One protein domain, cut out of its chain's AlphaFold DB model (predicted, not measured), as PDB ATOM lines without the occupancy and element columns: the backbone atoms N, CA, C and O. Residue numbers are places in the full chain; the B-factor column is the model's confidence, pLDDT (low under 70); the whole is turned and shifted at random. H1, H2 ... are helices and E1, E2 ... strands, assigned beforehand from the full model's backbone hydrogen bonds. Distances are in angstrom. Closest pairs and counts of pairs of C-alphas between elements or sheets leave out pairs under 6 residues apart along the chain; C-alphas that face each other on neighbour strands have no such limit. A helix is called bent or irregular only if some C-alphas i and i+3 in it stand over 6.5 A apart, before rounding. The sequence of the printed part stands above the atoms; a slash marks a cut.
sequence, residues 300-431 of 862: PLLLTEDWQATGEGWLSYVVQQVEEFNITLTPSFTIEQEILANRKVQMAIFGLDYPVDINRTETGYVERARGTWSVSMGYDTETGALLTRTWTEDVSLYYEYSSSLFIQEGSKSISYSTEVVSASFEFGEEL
ATOM      1  N   PRO A 300      -1.046 -21.725 -29.507       89.94
ATOM      2  CA  PRO A 300      -1.384 -23.137 -29.724       89.94
ATOM      3  C   PRO A 300      -0.375 -24.112 -29.088       89.94
ATOM      4  O   PRO A 300      -0.632 -25.312 -29.040       89.94
ATOM      5  N   LEU A 301       0.762 -23.612 -28.602       91.44
ATOM      6  CA  LEU A 301       1.769 -24.346 -27.843       91.44
ATOM      7  C   LEU A 301       2.043 -23.588 -26.539       91.44
ATOM      8  O   LEU A 301       2.406 -22.416 -26.598       91.44
ATOM      9  N   LEU A 302       1.898 -24.251 -25.391       92.00
ATOM     10  CA  LEU A 302       2.125 -23.686 -24.062       92.00
ATOM     11  C   LEU A 302       3.083 -24.582 -23.258       92.00
ATOM     12  O   LEU A 302       2.726 -25.651 -22.776       92.00
ATOM     13  N   LEU A 303       4.330 -24.133 -23.144       89.06
ATOM     14  CA  LEU A 303       5.451 -24.792 -22.488       89.06
ATOM     15  C   LEU A 303       5.552 -24.330 -21.028       89.06
ATOM     16  O   LEU A 303       5.876 -23.175 -20.751       89.06
ATOM     17  N   THR A 304       5.319 -25.244 -20.087       89.56
ATOM     18  CA  THR A 304       5.507 -25.008 -18.647       89.56
ATOM     19  C   THR A 304       5.972 -26.280 -17.937       89.56
ATOM     20  O   THR A 304       5.600 -27.386 -18.320       89.56
ATOM     21  N   GLU A 305       6.787 -26.126 -16.891       86.31
ATOM     22  CA  GLU A 305       7.147 -27.218 -15.969       86.31
ATOM     23  C   GLU A 305       6.145 -27.346 -14.800       86.31
ATOM     24  O   GLU A 305       6.158 -28.347 -14.084       86.31
ATOM     25  N   ASP A 306       5.273 -26.348 -14.598       92.56
ATOM     26  CA  ASP A 306       4.278 -26.307 -13.522       92.56
ATOM     27  C   ASP A 306       2.942 -25.750 -14.042       92.56
ATOM     28  O   ASP A 306       2.656 -24.550 -13.999       92.56
ATOM     29  N   TRP A 307       2.097 -26.661 -14.531       93.62
ATOM     30  CA  TRP A 307       0.748 -26.350 -15.003       93.62
ATOM     31  C   TRP A 307      -0.148 -25.727 -13.927       93.62
ATOM     32  O   TRP A 307      -1.005 -24.915 -14.267       93.62
ATOM     33  N   GLN A 308       0.050 -26.052 -12.645       94.31
ATOM     34  CA  GLN A 308      -0.740 -25.468 -11.558       94.31
ATOM     35  C   GLN A 308      -0.373 -23.992 -11.364       94.31
ATOM     36  O   GLN A 308      -1.264 -23.150 -11.265       94.31
ATOM     37  N   ALA A 309       0.921 -23.658 -11.387       93.50
ATOM     38  CA  ALA A 309       1.382 -22.272 -11.341       93.50
ATOM     39  C   ALA A 309       0.949 -21.472 -12.586       93.50
ATOM     40  O   ALA A 309       0.524 -20.323 -12.455       93.50
ATOM     41  N   THR A 310       0.991 -22.071 -13.783       93.44
ATOM     42  CA  THR A 310       0.472 -21.445 -15.015       93.44
ATOM     43  C   THR A 310      -1.040 -21.207 -14.937       93.44
ATOM     44  O   THR A 310      -1.507 -20.133 -15.315       93.44
ATOM     45  N   GLY A 311      -1.805 -22.152 -14.383       94.62
ATOM     46  CA  GLY A 311      -3.240 -22.006 -14.132       94.62
ATOM     47  C   GLY A 311      -3.569 -20.901 -13.122       94.62
ATOM     48  O   GLY A 311      -4.418 -20.054 -13.388       94.62
ATOM     49  N   GLU A 312      -2.865 -20.841 -11.989       94.38
ATOM     50  CA  GLU A 312      -3.023 -19.765 -10.994       94.38
ATOM     51  C   GLU A 312      -2.618 -18.386 -11.552       94.38
ATOM     52  O   GLU A 312      -3.260 -17.375 -11.245       94.38
ATOM     53  N   GLY A 313      -1.606 -18.345 -12.426       94.31
ATOM     54  CA  GLY A 313      -1.231 -17.163 -13.204       94.31
ATOM     55  C   GLY A 313      -2.351 -16.700 -14.137       94.31
ATOM     56  O   GLY A 313      -2.735 -15.535 -14.091       94.31
ATOM     57  N   TRP A 314      -2.944 -17.617 -14.906       93.69
ATOM     58  CA  TRP A 314      -4.097 -17.358 -15.778       93.69
ATOM     59  C   TRP A 314      -5.311 -16.808 -15.017       93.69
ATOM     60  O   TRP A 314      -5.850 -15.766 -15.393       93.69
ATOM     61  N   LEU A 315      -5.710 -17.446 -13.907       95.25
ATOM     62  CA  LEU A 315      -6.811 -16.954 -13.067       95.25
ATOM     63  C   LEU A 315      -6.542 -15.517 -12.581       95.25
ATOM     64  O   LEU A 315      -7.457 -14.695 -12.537       95.25
ATOM     65  N   SER A 316      -5.285 -15.202 -12.251       94.12
ATOM     66  CA  SER A 316      -4.861 -13.868 -11.807       94.12
ATOM     67  C   SER A 316      -4.847 -12.839 -12.949       94.12
ATOM     68  O   SER A 316      -5.313 -11.715 -12.761       94.12
ATOM     69  N   TYR A 317      -4.364 -13.226 -14.134       93.19
ATOM     70  CA  TYR A 317      -4.345 -12.399 -15.345       93.19
ATOM     71  C   TYR A 317      -5.759 -11.964 -15.743       93.19
ATOM     72  O   TYR A 317      -6.023 -10.772 -15.904       93.19
ATOM     73  N   VAL A 318      -6.701 -12.908 -15.821       92.69
ATOM     74  CA  VAL A 318      -8.083 -12.603 -16.218       92.69
ATOM     75  C   VAL A 318      -8.773 -11.699 -15.190       92.69
ATOM     76  O   VAL A 318      -9.485 -10.780 -15.582       92.69
ATOM     77  N   VAL A 319      -8.511 -11.875 -13.887       92.56
ATOM     78  CA  VAL A 319      -9.010 -10.954 -12.845       92.56
ATOM     79  C   VAL A 319      -8.446  -9.535 -13.018       92.56
ATOM     80  O   VAL A 319      -9.190  -8.569 -12.855       92.56
ATOM     81  N   GLN A 320      -7.180  -9.378 -13.419       92.62
ATOM     82  CA  GLN A 320      -6.628  -8.057 -13.742       92.62
ATOM     83  C   GLN A 320      -7.318  -7.435 -14.970       92.62
ATOM     84  O   GLN A 320      -7.658  -6.255 -14.944       92.62
ATOM     85  N   GLN A 321      -7.559  -8.206 -16.035       91.12
ATOM     86  CA  GLN A 321      -8.258  -7.715 -17.234       91.12
ATOM     87  C   GLN A 321      -9.740  -7.381 -16.962       91.12
ATOM     88  O   GLN A 321     -10.277  -6.435 -17.538       91.12
ATOM     89  N   VAL A 322     -10.389  -8.088 -16.031       90.44
ATOM     90  CA  VAL A 322     -11.719  -7.749 -15.491       90.44
ATOM     91  C   VAL A 322     -11.728  -6.373 -14.823       90.44
ATOM     92  O   VAL A 322     -12.630  -5.577 -15.090       90.44
ATOM     93  N   GLU A 323     -10.728  -6.066 -13.990       90.19
ATOM     94  CA  GLU A 323     -10.600  -4.746 -13.355       90.19
ATOM     95  C   GLU A 323     -10.221  -3.641 -14.359       90.19
ATOM     96  O   GLU A 323     -10.700  -2.515 -14.230       90.19
ATOM     97  N   GLU A 324      -9.403  -3.953 -15.371       90.50
ATOM     98  CA  GLU A 324      -8.939  -3.000 -16.390       90.50
ATOM     99  C   GLU A 324     -10.045  -2.594 -17.378       90.50
ATOM    100  O   GLU A 324     -10.235  -1.401 -17.627       90.50
ATOM    101  N   PHE A 325     -10.815  -3.557 -17.896       86.25
ATOM    102  CA  PHE A 325     -11.887  -3.302 -18.869       86.25
ATOM    103  C   PHE A 325     -13.284  -3.150 -18.244       86.25
ATOM    104  O   PHE A 325     -14.237  -2.831 -18.953       86.25
ATOM    105  N   ASN A 326     -13.433  -3.356 -16.928       86.75
ATOM    106  CA  ASN A 326     -14.715  -3.286 -16.211       86.75
ATOM    107  C   ASN A 326     -15.789  -4.234 -16.816       86.75
ATOM    108  O   ASN A 326     -16.969  -3.895 -16.921       86.75
ATOM    109  N   ILE A 327     -15.375  -5.446 -17.206       87.00
ATOM    110  CA  ILE A 327     -16.243  -6.521 -17.725       87.00
ATOM    111  C   ILE A 327     -16.453  -7.623 -16.677       87.00
ATOM    112  O   ILE A 327     -15.634  -7.805 -15.785       87.00
ATOM    113  N   THR A 328     -17.544  -8.392 -16.772       89.50
ATOM    114  CA  THR A 328     -17.820  -9.515 -15.848       89.50
ATOM    115  C   THR A 328     -17.404 -10.845 -16.477       89.50
ATOM    116  O   THR A 328     -18.248 -11.619 -16.914       89.50
ATOM    117  N   LEU A 329     -16.098 -11.097 -16.551       91.31
ATOM    118  CA  LEU A 329     -15.519 -12.313 -17.132       91.31
ATOM    119  C   LEU A 329     -15.104 -13.294 -16.024       91.31
ATOM    120  O   LEU A 329     -14.479 -12.897 -15.042       91.31
ATOM    121  N   THR A 330     -15.455 -14.574 -16.160       94.62
ATOM    122  CA  THR A 330     -15.151 -15.616 -15.165       94.62
ATOM    123  C   THR A 330     -14.120 -16.592 -15.732       94.62
ATOM    124  O   THR A 330     -14.457 -17.345 -16.644       94.62
ATOM    125  N   PRO A 331     -12.875 -16.615 -15.229       95.31
ATOM    126  CA  PRO A 331     -11.896 -17.608 -15.643       95.31
ATOM    127  C   PRO A 331     -12.105 -18.941 -14.920       95.31
ATOM    128  O   PRO A 331     -12.483 -18.985 -13.746       95.31
ATOM    129  N   SER A 332     -11.765 -20.029 -15.600       96.50
ATOM    130  CA  SER A 332     -11.637 -21.361 -15.018       96.50
ATOM    131  C   SER A 332     -10.314 -22.012 -15.429       96.50
ATOM    132  O   SER A 332      -9.713 -21.675 -16.453       96.50
ATOM    133  N   PHE A 333      -9.840 -22.919 -14.576       97.31
ATOM    134  CA  PHE A 333      -8.680 -23.766 -14.824       97.31
ATOM    135  C   PHE A 333      -8.884 -25.118 -14.138       97.31
ATOM    136  O   PHE A 333      -9.177 -25.154 -12.939       97.31
ATOM    137  N   THR A 334      -8.710 -26.212 -14.875       97.19
ATOM    138  CA  THR A 334      -8.680 -27.575 -14.330       97.19
ATOM    139  C   THR A 334      -7.565 -28.393 -14.981       97.19
ATOM    140  O   THR A 334      -7.077 -28.064 -16.060       97.19
ATOM    141  N   ILE A 335      -7.143 -29.467 -14.308       96.44
ATOM    142  CA  ILE A 335      -6.325 -30.518 -14.917       96.44
ATOM    143  C   ILE A 335      -7.130 -31.810 -14.833       96.44
ATOM    144  O   ILE A 335      -7.428 -32.287 -13.735       96.44
ATOM    145  N   GLU A 336      -7.506 -32.345 -15.987       95.12
ATOM    146  CA  GLU A 336      -8.420 -33.482 -16.127       95.12
ATOM    147  C   GLU A 336      -7.809 -34.551 -17.047       95.12
ATOM    148  O   GLU A 336      -6.714 -34.379 -17.584       95.12
ATOM    149  N   GLN A 337      -8.461 -35.711 -17.158       92.38
ATOM    150  CA  GLN A 337      -7.947 -36.850 -17.922       92.38
ATOM    151  C   GLN A 337      -8.994 -37.307 -18.938       92.38
ATOM    152  O   GLN A 337      -9.978 -37.953 -18.572       92.38
ATOM    153  N   GLU A 338      -8.762 -36.996 -20.210       90.81
ATOM    154  CA  GLU A 338      -9.683 -37.282 -21.311       90.81
ATOM    155  C   GLU A 338      -9.196 -38.450 -22.185       90.81
ATOM    156  O   GLU A 338      -8.112 -39.011 -21.987       90.81
ATOM    157  N   ILE A 339     -10.029 -38.837 -23.155       89.38
ATOM    158  CA  ILE A 339      -9.686 -39.815 -24.188       89.38
ATOM    159  C   ILE A 339      -9.811 -39.128 -25.549       89.38
ATOM    160  O   ILE A 339     -10.922 -38.924 -26.029       89.38
ATOM    161  N   LEU A 340      -8.675 -38.802 -26.169       90.12
ATOM    162  CA  LEU A 340      -8.586 -38.132 -27.473       90.12
ATOM    163  C   LEU A 340      -7.806 -39.005 -28.454       90.12
ATOM    164  O   LEU A 340      -6.808 -39.612 -28.076       90.12
ATOM    165  N   ALA A 341      -8.246 -39.095 -29.712       87.19
ATOM    166  CA  ALA A 341      -7.594 -39.901 -30.757       87.19
ATOM    167  C   ALA A 341      -7.285 -41.374 -30.362       87.19
ATOM    168  O   ALA A 341      -6.335 -41.976 -30.862       87.19
ATOM    169  N   ASN A 342      -8.099 -41.976 -29.483       86.25
ATOM    170  CA  ASN A 342      -7.878 -43.294 -28.851       86.25
ATOM    171  C   ASN A 342      -6.632 -43.384 -27.938       86.25
ATOM    172  O   ASN A 342      -6.087 -44.468 -27.726       86.25
ATOM    173  N   ARG A 343      -6.203 -42.255 -27.371       89.44
ATOM    174  CA  ARG A 343      -5.155 -42.139 -26.350       89.44
ATOM    175  C   ARG A 343      -5.727 -41.492 -25.093       89.44
ATOM    176  O   ARG A 343      -6.683 -40.723 -25.157       89.44
ATOM    177  N   LYS A 344      -5.156 -41.826 -23.944       90.12
ATOM    178  CA  LYS A 344      -5.521 -41.312 -22.624       90.12
ATOM    179  C   LYS A 344      -4.597 -40.147 -22.296       90.12
ATOM    180  O   LYS A 344      -3.403 -40.352 -22.095       90.12
ATOM    181  N   VAL A 345      -5.139 -38.935 -22.268       92.62
ATOM    182  CA  VAL A 345      -4.345 -37.702 -22.177       92.62
ATOM    183  C   VAL A 345      -4.656 -36.987 -20.869       92.62
ATOM    184  O   VAL A 345      -5.822 -36.830 -20.513       92.62
ATOM    185  N   GLN A 346      -3.621 -36.539 -20.157       94.44
ATOM    186  CA  GLN A 346      -3.784 -35.608 -19.045       94.44
ATOM    187  C   GLN A 346      -3.705 -34.180 -19.591       94.44
ATOM    188  O   GLN A 346      -2.686 -33.784 -20.156       94.44
ATOM    189  N   MET A 347      -4.783 -33.415 -19.431       95.50
ATOM    190  CA  MET A 347      -4.964 -32.118 -20.076       95.50
ATOM    191  C   MET A 347      -5.122 -30.989 -19.067       95.50
ATOM    192  O   MET A 347      -5.864 -31.119 -18.097       95.50
ATOM    193  N   ALA A 348      -4.466 -29.864 -19.339       96.75
ATOM    194  CA  ALA A 348      -4.688 -28.596 -18.664       96.75
ATOM    195  C   ALA A 348      -5.726 -27.792 -19.458       96.75
ATOM    196  O   ALA A 348      -5.479 -27.405 -20.603       96.75
ATOM    197  N   ILE A 349      -6.895 -27.570 -18.860       96.75
ATOM    198  CA  ILE A 349      -8.037 -26.910 -19.493       96.75
ATOM    199  C   ILE A 349      -8.149 -25.489 -18.946       96.75
ATOM    200  O   ILE A 349      -8.352 -25.284 -17.749       96.75
ATOM    201  N   PHE A 350      -8.037 -24.505 -19.835       95.88
ATOM    202  CA  PHE A 350      -8.195 -23.080 -19.549       95.88
ATOM    203  C   PHE A 350      -9.534 -22.625 -20.124       95.88
ATOM    204  O   PHE A 350      -9.754 -22.760 -21.328       95.88
ATOM    205  N   GLY A 351     -10.426 -22.095 -19.289       94.81
ATOM    206  CA  GLY A 351     -11.754 -21.645 -19.708       94.81
ATOM    207  C   GLY A 351     -12.030 -20.180 -19.383       94.81
ATOM    208  O   GLY A 351     -11.472 -19.618 -18.435       94.81
ATOM    209  N   LEU A 352     -12.915 -19.574 -20.172       94.12
ATOM    210  CA  LEU A 352     -13.502 -18.256 -19.954       94.12
ATOM    211  C   LEU A 352     -15.019 -18.334 -20.130       94.12
ATOM    212  O   LEU A 352     -15.483 -18.719 -21.198       94.12
ATOM    213  N   ASP A 353     -15.773 -17.869 -19.136       95.19
ATOM    214  CA  ASP A 353     -17.223 -17.680 -19.214       95.19
ATOM    215  C   ASP A 353     -17.572 -16.190 -19.076       95.19
ATOM    216  O   ASP A 353     -17.334 -15.573 -18.032       95.19
ATOM    217  N   TYR A 354     -18.165 -15.603 -20.119       93.62
ATOM    218  CA  TYR A 354     -18.629 -14.215 -20.145       93.62
ATOM    219  C   TYR A 354     -20.167 -14.131 -20.207       93.62
ATOM    220  O   TYR A 354     -20.766 -14.288 -21.277       93.62
ATOM    221  N   PRO A 355     -20.848 -13.827 -19.087       95.31
ATOM    222  CA  PRO A 355     -22.182 -13.231 -19.121       95.31
ATOM    223  C   PRO A 355     -22.100 -11.811 -19.707       95.31
ATOM    224  O   PRO A 355     -21.783 -10.849 -19.004       95.31
ATOM    225  N   VAL A 356     -22.378 -11.682 -21.004       93.12
ATOM    226  CA  VAL A 356     -22.305 -10.410 -21.734       93.12
ATOM    227  C   VAL A 356     -23.428  -9.482 -21.252       93.12
ATOM    228  O   VAL A 356     -24.607  -9.824 -21.351       93.12
ATOM    229  N   ASP A 357     -23.067  -8.303 -20.735       93.00
ATOM    230  CA  ASP A 357     -23.981  -7.190 -20.416       93.00
ATOM    231  C   ASP A 357     -23.277  -5.845 -20.674       93.00
ATOM    232  O   ASP A 357     -23.008  -5.060 -19.764       93.00
ATOM    233  N   ILE A 358     -22.929  -5.599 -21.940       92.06
ATOM    234  CA  ILE A 358     -22.430  -4.297 -22.396       92.06
ATOM    235  C   ILE A 358     -23.635  -3.359 -22.525       92.06
ATOM    236  O   ILE A 358     -24.651  -3.718 -23.123       92.06
ATOM    237  N   ASN A 359     -23.534  -2.147 -21.977       91.75
ATOM    238  CA  ASN A 359     -24.534  -1.089 -22.133       91.75
ATOM    239  C   ASN A 359     -23.885   0.286 -21.903       91.75
ATOM    240  O   ASN A 359     -23.858   0.800 -20.782       91.75
ATOM    241  N   ARG A 360     -23.358   0.876 -22.977       89.00
ATOM    242  CA  ARG A 360     -22.614   2.142 -22.981       89.00
ATOM    243  C   ARG A 360     -23.314   3.152 -23.890       89.00
ATOM    244  O   ARG A 360     -24.047   2.813 -24.820       89.00
ATOM    245  N   THR A 361     -23.155   4.431 -23.584       88.50
ATOM    246  CA  THR A 361     -23.741   5.533 -24.355       88.50
ATOM    247  C   THR A 361     -22.853   6.751 -24.181       88.50
ATOM    248  O   THR A 361     -22.715   7.269 -23.073       88.50
ATOM    249  N   GLU A 362     -22.249   7.199 -25.274       86.69
ATOM    250  CA  GLU A 362     -21.309   8.315 -25.312       86.69
ATOM    251  C   GLU A 362     -21.716   9.328 -26.396       86.69
ATOM    252  O   GLU A 362     -22.716   9.176 -27.099       86.69
ATOM    253  N   THR A 363     -20.980  10.436 -26.507       82.75
ATOM    254  CA  THR A 363     -21.315  11.491 -27.476       82.75
ATOM    255  C   THR A 363     -20.953  11.043 -28.892       82.75
ATOM    256  O   THR A 363     -19.814  11.199 -29.321       82.75
ATOM    257  N   GLY A 364     -21.940  10.504 -29.609       81.31
ATOM    258  CA  GLY A 364     -21.816  10.055 -31.000       81.31
ATOM    259  C   GLY A 364     -22.079   8.564 -31.213       81.31
ATOM    260  O   GLY A 364     -22.175   8.154 -32.366       81.31
ATOM    261  N   TYR A 365     -22.222   7.763 -30.149       86.81
ATOM    262  CA  TYR A 365     -22.543   6.339 -30.278       86.81
ATOM    263  C   TYR A 365     -23.219   5.723 -29.044       86.81
ATOM    264  O   TYR A 365     -23.117   6.221 -27.918       86.81
ATOM    265  N   VAL A 366     -23.915   4.615 -29.280       91.25
ATOM    266  CA  VAL A 366     -24.589   3.767 -28.294       91.25
ATOM    267  C   VAL A 366     -24.205   2.326 -28.595       91.25
ATOM    268  O   VAL A 366     -24.299   1.898 -29.740       91.25
ATOM    269  N   GLU A 367     -23.832   1.557 -27.578       91.88
ATOM    270  CA  GLU A 367     -23.567   0.129 -27.745       91.88
ATOM    271  C   GLU A 367     -24.195  -0.698 -26.623       91.88
ATOM    272  O   GLU A 367     -24.190  -0.312 -25.449       91.88
ATOM    273  N   ARG A 368     -24.784  -1.832 -27.000       93.25
ATOM    274  CA  ARG A 368     -25.393  -2.810 -26.104       93.25
ATOM    275  C   ARG A 368     -25.128  -4.213 -26.639       93.25
ATOM    276  O   ARG A 368     -25.396  -4.474 -27.808       93.25
ATOM    277  N   ALA A 369     -24.678  -5.114 -25.777       93.75
ATOM    278  CA  ALA A 369     -24.584  -6.540 -26.078       93.75
ATOM    279  C   ALA A 369     -25.050  -7.344 -24.864       93.75
ATOM    280  O   ALA A 369     -24.692  -7.009 -23.733       93.75
ATOM    281  N   ARG A 370     -25.875  -8.372 -25.081       95.31
ATOM    282  CA  ARG A 370     -26.464  -9.185 -24.011       95.31
ATOM    283  C   ARG A 370     -26.584 -10.646 -24.377       95.31
ATOM    284  O   ARG A 370     -27.232 -10.962 -25.373       95.31
ATOM    285  N   GLY A 371     -26.059 -11.520 -23.525       95.56
ATOM    286  CA  GLY A 371     -26.109 -12.957 -23.757       95.56
ATOM    287  C   GLY A 371     -25.040 -13.734 -23.001       95.56
ATOM    288  O   GLY A 371     -24.635 -13.349 -21.903       95.56
ATOM    289  N   THR A 372     -24.579 -14.822 -23.604       95.25
ATOM    290  CA  THR A 372     -23.493 -15.663 -23.096       95.25
ATOM    291  C   THR A 372     -22.458 -15.910 -24.176       95.25
ATOM    292  O   THR A 372     -22.804 -16.279 -25.293       95.25
ATOM    293  N   TRP A 373     -21.192 -15.769 -23.810       93.38
ATOM    294  CA  TRP A 373     -20.039 -16.170 -24.603       93.38
ATOM    295  C   TRP A 373     -19.148 -17.037 -23.710       93.38
ATOM    296  O   TRP A 373     -18.942 -16.698 -22.544       93.38
ATOM    297  N   SER A 374     -18.668 -18.173 -24.204       93.81
ATOM    298  CA  SER A 374     -17.814 -19.089 -23.442       93.81
ATOM    299  C   SER A 374     -16.833 -19.805 -24.364       93.81
ATOM    300  O   SER A 374     -17.192 -20.193 -25.478       93.81
ATOM    301  N   VAL A 375     -15.589 -19.961 -23.915       93.06
ATOM    302  CA  VAL A 375     -14.490 -20.568 -24.677       93.06
ATOM    303  C   VAL A 375     -13.634 -21.426 -23.747       93.06
ATOM    304  O   VAL A 375     -13.336 -21.015 -22.624       93.06
ATOM    305  N   SER A 376     -13.182 -22.590 -24.224       93.94
ATOM    306  CA  SER A 376     -12.179 -23.412 -23.531       93.94
ATOM    307  C   SER A 376     -11.048 -23.872 -24.450       93.94
ATOM    308  O   SER A 376     -11.252 -24.085 -25.646       93.94
ATOM    309  N   MET A 377      -9.854 -24.041 -23.877       94.06
ATOM    310  CA  MET A 377      -8.636 -24.538 -24.522       94.06
ATOM    311  C   MET A 377      -8.060 -25.680 -23.682       94.06
ATOM    312  O   MET A 377      -7.670 -25.448 -22.537       94.06
ATOM    313  N   GLY A 378      -7.986 -26.889 -24.237       95.50
ATOM    314  CA  GLY A 378      -7.349 -28.044 -23.603       95.50
ATOM    315  C   GLY A 378      -5.963 -28.302 -24.184       95.50
ATOM    316  O   GLY A 378      -5.834 -28.613 -25.370       95.50
ATOM    317  N   TYR A 379      -4.931 -28.195 -23.350       95.69
ATOM    318  CA  TYR A 379      -3.541 -28.489 -23.707       95.69
ATOM    319  C   TYR A 379      -3.107 -29.833 -23.135       95.69
ATOM    320  O   TYR A 379      -3.406 -30.130 -21.980       95.69
ATOM    321  N   ASP A 380      -2.355 -30.615 -23.903       95.19
ATOM    322  CA  ASP A 380      -1.643 -31.775 -23.370       95.19
ATOM    323  C   ASP A 380      -0.565 -31.342 -22.367       95.19
ATOM    324  O   ASP A 380       0.274 -30.490 -22.667       95.19
ATOM    325  N   THR A 381      -0.570 -31.955 -21.184       93.31
ATOM    326  CA  THR A 381       0.377 -31.610 -20.117       93.31
ATOM    327  C   THR A 381       1.791 -32.149 -20.336       93.31
ATOM    328  O   THR A 381       2.715 -31.652 -19.689       93.31
ATOM    329  N   GLU A 382       1.991 -33.110 -21.248       90.38
ATOM    330  CA  GLU A 382       3.313 -33.671 -21.562       90.38
ATOM    331  C   GLU A 382       4.082 -32.847 -22.610       90.38
ATOM    332  O   GLU A 382       5.278 -32.595 -22.447       90.38
ATOM    333  N   THR A 383       3.410 -32.422 -23.685       90.94
ATOM    334  CA  THR A 383       4.018 -31.713 -24.828       90.94
ATOM    335  C   THR A 383       3.708 -30.219 -24.886       90.94
ATOM    336  O   THR A 383       4.400 -29.482 -25.592       90.94
ATOM    337  N   GLY A 384       2.670 -29.759 -24.179       92.12
ATOM    338  CA  GLY A 384       2.168 -28.387 -24.254       92.12
ATOM    339  C   GLY A 384       1.330 -28.076 -25.499       92.12
ATOM    340  O   GLY A 384       0.969 -26.919 -25.706       92.12
ATOM    341  N   ALA A 385       1.024 -29.059 -26.352       93.81
ATOM    342  CA  ALA A 385       0.228 -28.841 -27.559       93.81
ATOM    343  C   ALA A 385      -1.258 -28.605 -27.234       93.81
ATOM    344  O   ALA A 385      -1.852 -29.348 -26.454       93.81
ATOM    345  N   LEU A 386      -1.888 -27.618 -27.878       94.69
ATOM    346  CA  LEU A 386      -3.344 -27.443 -27.870       94.69
ATOM    347  C   LEU A 386      -4.005 -28.631 -28.591       94.69
ATOM    348  O   LEU A 386      -3.813 -28.789 -29.800       94.69
ATOM    349  N   LEU A 387      -4.774 -29.443 -27.860       95.50
ATOM    350  CA  LEU A 387      -5.435 -30.662 -28.351       95.50
ATOM    351  C   LEU A 387      -6.966 -30.565 -28.430       95.50
ATOM    352  O   LEU A 387      -7.576 -31.340 -29.167       95.50
ATOM    353  N   THR A 388      -7.592 -29.635 -27.707       94.81
ATOM    354  CA  THR A 388      -9.021 -29.318 -27.854       94.81
ATOM    355  C   THR A 388      -9.264 -27.818 -27.752       94.81
ATOM    356  O   THR A 388      -8.538 -27.089 -27.070       94.81
ATOM    357  N   ARG A 389     -10.316 -27.342 -28.419       91.81
ATOM    358  CA  ARG A 389     -10.849 -25.986 -28.236       91.81
ATOM    359  C   ARG A 389     -12.356 -25.993 -28.434       91.81
ATOM    360  O   ARG A 389     -12.841 -26.560 -29.415       91.81
ATOM    361  N   THR A 390     -13.087 -25.334 -27.542       93.06
ATOM    362  CA  THR A 390     -14.528 -25.094 -27.691       93.06
ATOM    363  C   THR A 390     -14.821 -23.600 -27.704       93.06
ATOM    364  O   THR A 390     -14.076 -22.810 -27.122       93.06
ATOM    365  N   TRP A 391     -15.893 -23.210 -28.386       92.12
ATOM    366  CA  TRP A 391     -16.451 -21.861 -28.361       92.12
ATOM    367  C   TRP A 391     -17.970 -21.969 -28.473       92.12
ATOM    368  O   TRP A 391     -18.499 -22.689 -29.319       92.12
ATOM    369  N   THR A 392     -18.673 -21.269 -27.593       93.94
ATOM    370  CA  THR A 392     -20.121 -21.090 -27.662       93.94
ATOM    371  C   THR A 392     -20.477 -19.621 -27.492       93.94
ATOM    372  O   THR A 392     -19.877 -18.908 -26.685       93.94
ATOM    373  N   GLU A 393     -21.459 -19.170 -28.258       92.56
ATOM    374  CA  GLU A 393     -21.967 -17.804 -28.248       92.56
ATOM    375  C   GLU A 393     -23.488 -17.830 -28.429       92.56
ATOM    376  O   GLU A 393     -24.011 -18.611 -29.220       92.56
ATOM    377  N   ASP A 394     -24.194 -16.986 -27.688       94.75
ATOM    378  CA  ASP A 394     -25.608 -16.649 -27.870       94.75
ATOM    379  C   ASP A 394     -25.764 -15.208 -27.380       94.75
ATOM    380  O   ASP A 394     -25.883 -14.965 -26.176       94.75
ATOM    381  N   VAL A 395     -25.613 -14.243 -28.292       93.69
ATOM    382  CA  VAL A 395     -25.497 -12.810 -27.989       93.69
ATOM    383  C   VAL A 395     -26.462 -11.994 -28.846       93.69
ATOM    384  O   VAL A 395     -26.479 -12.061 -30.073       93.69
ATOM    385  N   SER A 396     -27.253 -11.161 -28.173       94.56
ATOM    386  CA  SER A 396     -28.056 -10.093 -28.775       94.56
ATOM    387  C   SER A 396     -27.286  -8.770 -28.785       94.56
ATOM    388  O   SER A 396     -26.611  -8.435 -27.813       94.56
ATOM    389  N   LEU A 397     -27.400  -8.019 -29.878       92.38
ATOM    390  CA  LEU A 397     -26.579  -6.857 -30.230       92.38
ATOM    391  C   LEU A 397     -27.463  -5.646 -30.571       92.38
ATOM    392  O   LEU A 397     -28.477  -5.778 -31.253       92.38
ATOM    393  N   TYR A 398     -27.038  -4.458 -30.137       92.56
ATOM    394  CA  TYR A 398     -27.445  -3.163 -30.686       92.56
ATOM    395  C   TYR A 398     -26.247  -2.205 -30.654       92.56
ATOM    396  O   TYR A 398     -25.791  -1.819 -29.577       92.56
ATOM    397  N   TYR A 399     -25.770  -1.782 -31.817       90.88
ATOM    398  CA  TYR A 399     -24.739  -0.761 -31.989       90.88
ATOM    399  C   TYR A 399     -25.297   0.372 -32.855       90.88
ATOM    400  O   TYR A 399     -25.905   0.112 -33.887       90.88
ATOM    401  N   GLU A 400     -25.096   1.623 -32.450       90.88
ATOM    402  CA  GLU A 400     -25.521   2.823 -33.176       90.88
ATOM    403  C   GLU A 400     -24.394   3.861 -33.159       90.88
ATOM    404  O   GLU A 400     -23.917   4.238 -32.091       90.88
ATOM    405  N   TYR A 401     -24.010   4.374 -34.327       88.06
ATOM    406  CA  TYR A 401     -23.018   5.434 -34.513       88.06
ATOM    407  C   TYR A 401     -23.644   6.580 -35.323       88.06
ATOM    408  O   TYR A 401     -24.018   6.425 -36.488       88.06
ATOM    409  N   SER A 402     -23.824   7.740 -34.687       79.75
ATOM    410  CA  SER A 402     -24.840   8.723 -35.096       79.75
ATOM    411  C   SER A 402     -24.348   9.873 -35.979       79.75
ATOM    412  O   SER A 402     -25.169  10.658 -36.448       79.75
ATOM    413  N   SER A 403     -23.044   9.975 -36.266       71.44
ATOM    414  CA  SER A 403     -22.515  11.005 -37.183       71.44
ATOM    415  C   SER A 403     -22.779  10.708 -38.667       71.44
ATOM    416  O   SER A 403     -22.687  11.611 -39.490       71.44
ATOM    417  N   SER A 404     -23.097   9.453 -39.001       68.25
ATOM    418  CA  SER A 404     -23.447   8.978 -40.350       68.25
ATOM    419  C   SER A 404     -24.373   7.754 -40.253       68.25
ATOM    420  O   SER A 404     -24.057   6.675 -40.753       68.25
ATOM    421  N   LEU A 405     -25.459   7.928 -39.476       86.31
ATOM    422  CA  LEU A 405     -26.490   6.945 -39.084       86.31
ATOM    423  C   LEU A 405     -26.146   5.491 -39.440       86.31
ATOM    424  O   LEU A 405     -26.651   4.942 -40.416       86.31
ATOM    425  N   PHE A 406     -25.292   4.868 -38.640       90.81
ATOM    426  CA  PHE A 406     -24.974   3.452 -38.758       90.81
ATOM    427  C   PHE A 406     -25.588   2.719 -37.570       90.81
ATOM    428  O   PHE A 406     -25.296   3.074 -36.433       90.81
ATOM    429  N   ILE A 407     -26.457   1.742 -37.821       91.94
ATOM    430  CA  ILE A 407     -27.087   0.901 -36.799       91.94
ATOM    431  C   ILE A 407     -26.894  -0.561 -37.192       91.94
ATOM    432  O   ILE A 407     -27.199  -0.932 -38.322       91.94
ATOM    433  N   GLN A 408     -26.450  -1.392 -36.254       90.06
ATOM    434  CA  GLN A 408     -26.454  -2.850 -36.363       90.06
ATOM    435  C   GLN A 408     -27.221  -3.423 -35.173       90.06
ATOM    436  O   GLN A 408     -26.900  -3.111 -34.027       90.06
ATOM    437  N   GLU A 409     -28.241  -4.242 -35.423       93.44
ATOM    438  CA  GLU A 409     -29.044  -4.852 -34.358       93.44
ATOM    439  C   GLU A 409     -29.522  -6.264 -34.710       93.44
ATOM    440  O   GLU A 409     -29.761  -6.576 -35.878       93.44
ATOM    441  N   GLY A 410     -29.669  -7.121 -33.697       93.75
ATOM    442  CA  GLY A 410     -30.144  -8.496 -33.865       93.75
ATOM    443  C   GLY A 410     -29.531  -9.477 -32.870       93.75
ATOM    444  O   GLY A 410     -29.266  -9.118 -31.722       93.75
ATOM    445  N   SER A 411     -29.307 -10.715 -33.309       92.81
ATOM    446  CA  SER A 411     -28.653 -11.768 -32.522       92.81
ATOM    447  C   SER A 411     -27.773 -12.688 -33.364       92.81
ATOM    448  O   SER A 411     -28.117 -13.004 -34.505       92.81
ATOM    449  N   LYS A 412     -26.683 -13.161 -32.757       91.25
ATOM    450  CA  LYS A 412     -25.734 -14.143 -33.288       91.25
ATOM    451  C   LYS A 412     -25.566 -15.269 -32.269       91.25
ATOM    452  O   LYS A 412     -25.469 -15.005 -31.069       91.25
ATOM    453  N   SER A 413     -25.541 -16.511 -32.733       92.81
ATOM    454  CA  SER A 413     -25.184 -17.664 -31.910       92.81
ATOM    455  C   SER A 413     -24.272 -18.621 -32.668       92.81
ATOM    456  O   SER A 413     -24.453 -18.866 -33.859       92.81
ATOM    457  N   ILE A 414     -23.264 -19.144 -31.971       91.50
ATOM    458  CA  ILE A 414     -22.249 -20.051 -32.513       91.50
ATOM    459  C   ILE A 414     -22.075 -21.224 -31.555       91.50
ATOM    460  O   ILE A 414     -22.061 -21.061 -30.333       91.50
ATOM    461  N   SER A 415     -21.911 -22.419 -32.113       93.38
ATOM    462  CA  SER A 415     -21.461 -23.606 -31.402       93.38
ATOM    463  C   SER A 415     -20.311 -24.247 -32.167       93.38
ATOM    464  O   SER A 415     -20.447 -24.603 -33.338       93.38
ATOM    465  N   TYR A 416     -19.176 -24.382 -31.487       90.38
ATOM    466  CA  TYR A 416     -17.948 -24.922 -32.041       90.38
ATOM    467  C   TYR A 416     -17.218 -25.806 -31.031       90.38
ATOM    468  O   TYR A 416     -17.048 -25.446 -29.864       90.38
ATOM    469  N   SER A 417     -16.735 -26.955 -31.495       92.44
ATOM    470  CA  SER A 417     -15.914 -27.869 -30.702       92.44
ATOM    471  C   SER A 417     -14.914 -28.584 -31.600       92.44
ATOM    472  O   SER A 417     -15.290 -29.083 -32.658       92.44
ATOM    473  N   THR A 418     -13.661 -28.658 -31.153       92.06
ATOM    474  CA  THR A 418     -12.564 -29.355 -31.837       92.06
ATOM    475  C   THR A 418     -11.836 -30.327 -30.931       92.06
ATOM    476  O   THR A 418     -11.621 -30.047 -29.751       92.06
ATOM    477  N   GLU A 419     -11.369 -31.411 -31.540       95.06
ATOM    478  CA  GLU A 419     -10.442 -32.380 -30.959       95.06
ATOM    479  C   GLU A 419      -9.282 -32.672 -31.922       95.06
ATOM    480  O   GLU A 419      -9.382 -32.452 -33.134       95.06
ATOM    481  N   VAL A 420      -8.158 -33.152 -31.387       95.94
ATOM    482  CA  VAL A 420      -7.006 -33.572 -32.188       95.94
ATOM    483  C   VAL A 420      -7.331 -34.828 -32.999       95.94
ATOM    484  O   VAL A 420      -7.668 -35.878 -32.454       95.94
ATOM    485  N   VAL A 421      -7.177 -34.732 -34.320       94.81
ATOM    486  CA  VAL A 421      -7.373 -35.854 -35.257       94.81
ATOM    487  C   VAL A 421      -6.060 -36.430 -35.784       94.81
ATOM    488  O   VAL A 421      -6.028 -37.576 -36.230       94.81
ATOM    489  N   SER A 422      -4.956 -35.676 -35.717       93.38
ATOM    490  CA  SER A 422      -3.611 -36.209 -35.971       93.38
ATOM    491  C   SER A 422      -2.509 -35.358 -35.333       93.38
ATOM    492  O   SER A 422      -2.663 -34.149 -35.169       93.38
ATOM    493  N   ALA A 423      -1.379 -35.992 -35.016       94.94
ATOM    494  CA  ALA A 423      -0.137 -35.346 -34.600       94.94
ATOM    495  C   ALA A 423       1.070 -36.103 -35.183       94.94
ATOM    496  O   ALA A 423       0.992 -37.303 -35.447       94.94
ATOM    497  N   SER A 424       2.195 -35.411 -35.376       94.62
ATOM    498  CA  SER A 424       3.472 -35.999 -35.813       94.62
ATOM    499  C   SER A 424       4.369 -36.439 -34.646       94.62
ATOM    500  O   SER A 424       5.549 -36.725 -34.853       94.62
ATOM    501  N   PHE A 425       3.837 -36.419 -33.427       91.50
ATOM    502  CA  PHE A 425       4.515 -36.699 -32.166       91.50
ATOM    503  C   PHE A 425       3.611 -37.556 -31.269       91.50
ATOM    504  O   PHE A 425       2.397 -37.612 -31.466       91.50
ATOM    505  N   GLU A 426       4.213 -38.235 -30.297       89.94
ATOM    506  CA  GLU A 426       3.490 -39.006 -29.283       89.94
ATOM    507  C   GLU A 426       3.002 -38.065 -28.167       89.94
ATOM    508  O   GLU A 426       3.740 -37.174 -27.749       89.94
ATOM    509  N   PHE A 427       1.762 -38.259 -27.708       90.50
ATOM    510  CA  PHE A 427       1.133 -37.522 -26.606       90.50
ATOM    511  C   PHE A 427       0.227 -38.473 -25.809       90.50
ATOM    512  O   PHE A 427      -0.533 -39.240 -26.412       90.50
ATOM    513  N   GLY A 428       0.297 -38.464 -24.479       88.94
ATOM    514  CA  GLY A 428      -0.519 -39.311 -23.607       88.94
ATOM    515  C   GLY A 428      -0.278 -40.824 -23.743       88.94
ATOM    516  O   GLY A 428       0.492 -41.311 -24.577       88.94
ATOM    517  N   GLU A 429      -0.984 -41.602 -22.923       89.31
ATOM    518  CA  GLU A 429      -0.862 -43.061 -22.844       89.31
ATOM    519  C   GLU A 429      -1.720 -43.785 -23.901       89.31
ATOM    520  O   GLU A 429      -2.783 -43.315 -24.310       89.31
ATOM    521  N   GLU A 430      -1.307 -44.987 -24.310       88.31
ATOM    522  CA  GLU A 430      -2.194 -45.902 -25.041       88.31
ATOM    523  C   GLU A 430      -3.284 -46.453 -24.108       88.31
ATOM    524  O   GLU A 430      -3.010 -46.812 -22.961       88.31
ATOM    525  N   LEU A 431      -4.526 -46.540 -24.598       88.75
ATOM    526  CA  LEU A 431      -5.645 -47.080 -23.822       88.75
ATOM    527  C   LEU A 431      -5.400 -48.553 -23.478       88.75
ATOM    528  O   LEU A 431      -5.306 -49.402 -24.366       88.75
TER     529      LEU A 431
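AT A GLANCE: This is residues 300 to 431 of the 862 residues of an uncharacterized protein of Candidatus Bathyarchaeota archaeon (UniProt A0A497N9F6). One long, twisted slab of five antiparallel strands bends along its length, and the single helix H1 packs on one face along its E1 edge. The 132 printed residues hold H1, E1, E2, E3, E4 and E5 in that order, mostly strand, the sheet running E1 E2 E3 E4 E5. The whole is loose, with a radius of gyration of the C-alphas of 18.9 A, and a rod of 60 by 29 by 20 A.

IN THESE COORDINATES: Find C-alpha 307 at (0.748, -26.350, -15.003); from there H1 runs 26.6 A to residue 325. Next come E1, residues 330 to 340, and E2, residues 343 to 362, 53.0 A long. E3, residues 365 to 380, spans 44.0 A, E4, residues 386 to 401, 38.9 A, and E5, residues 406 to 423, 46.3 A, ending with C-alpha 423 at (-0.137, -35.346, -34.600).

HOW THE PARTS SIT: E1 to E5 form a meander, each strand the antiparallel neighbour of the one before. Look for N 332 and O 351 at 2.9 A between E1 and E2, N 354 and O 373 at 2.8 A between E2 and E3, N 370 and O 396 at 2.8 A between E3 and E4, and N 399 and O 408 at 2.8 A between E4 and E5. It is also a folded sheet, bent back into two leaves: E1 and E2 face E4 and E5, with E3 as the hinge. E1 bends by 76 degrees at residue 337, and E5 by 71 degrees at residue 410. H1 is on the sheet at a height of 8.9 A; its closest C-alphas to E1 are Leu 315 and Pro 331, 5.7 A. In H1 every O i to N i+4 pair is within hydrogen-bond range.

THE WHOLE: The C-alphas farthest apart, Ser 403 and Leu 431, are 61.9 A apart. The printed part has no cut, and its five links are tight. Residue 404 alone has a pLDDT under 70.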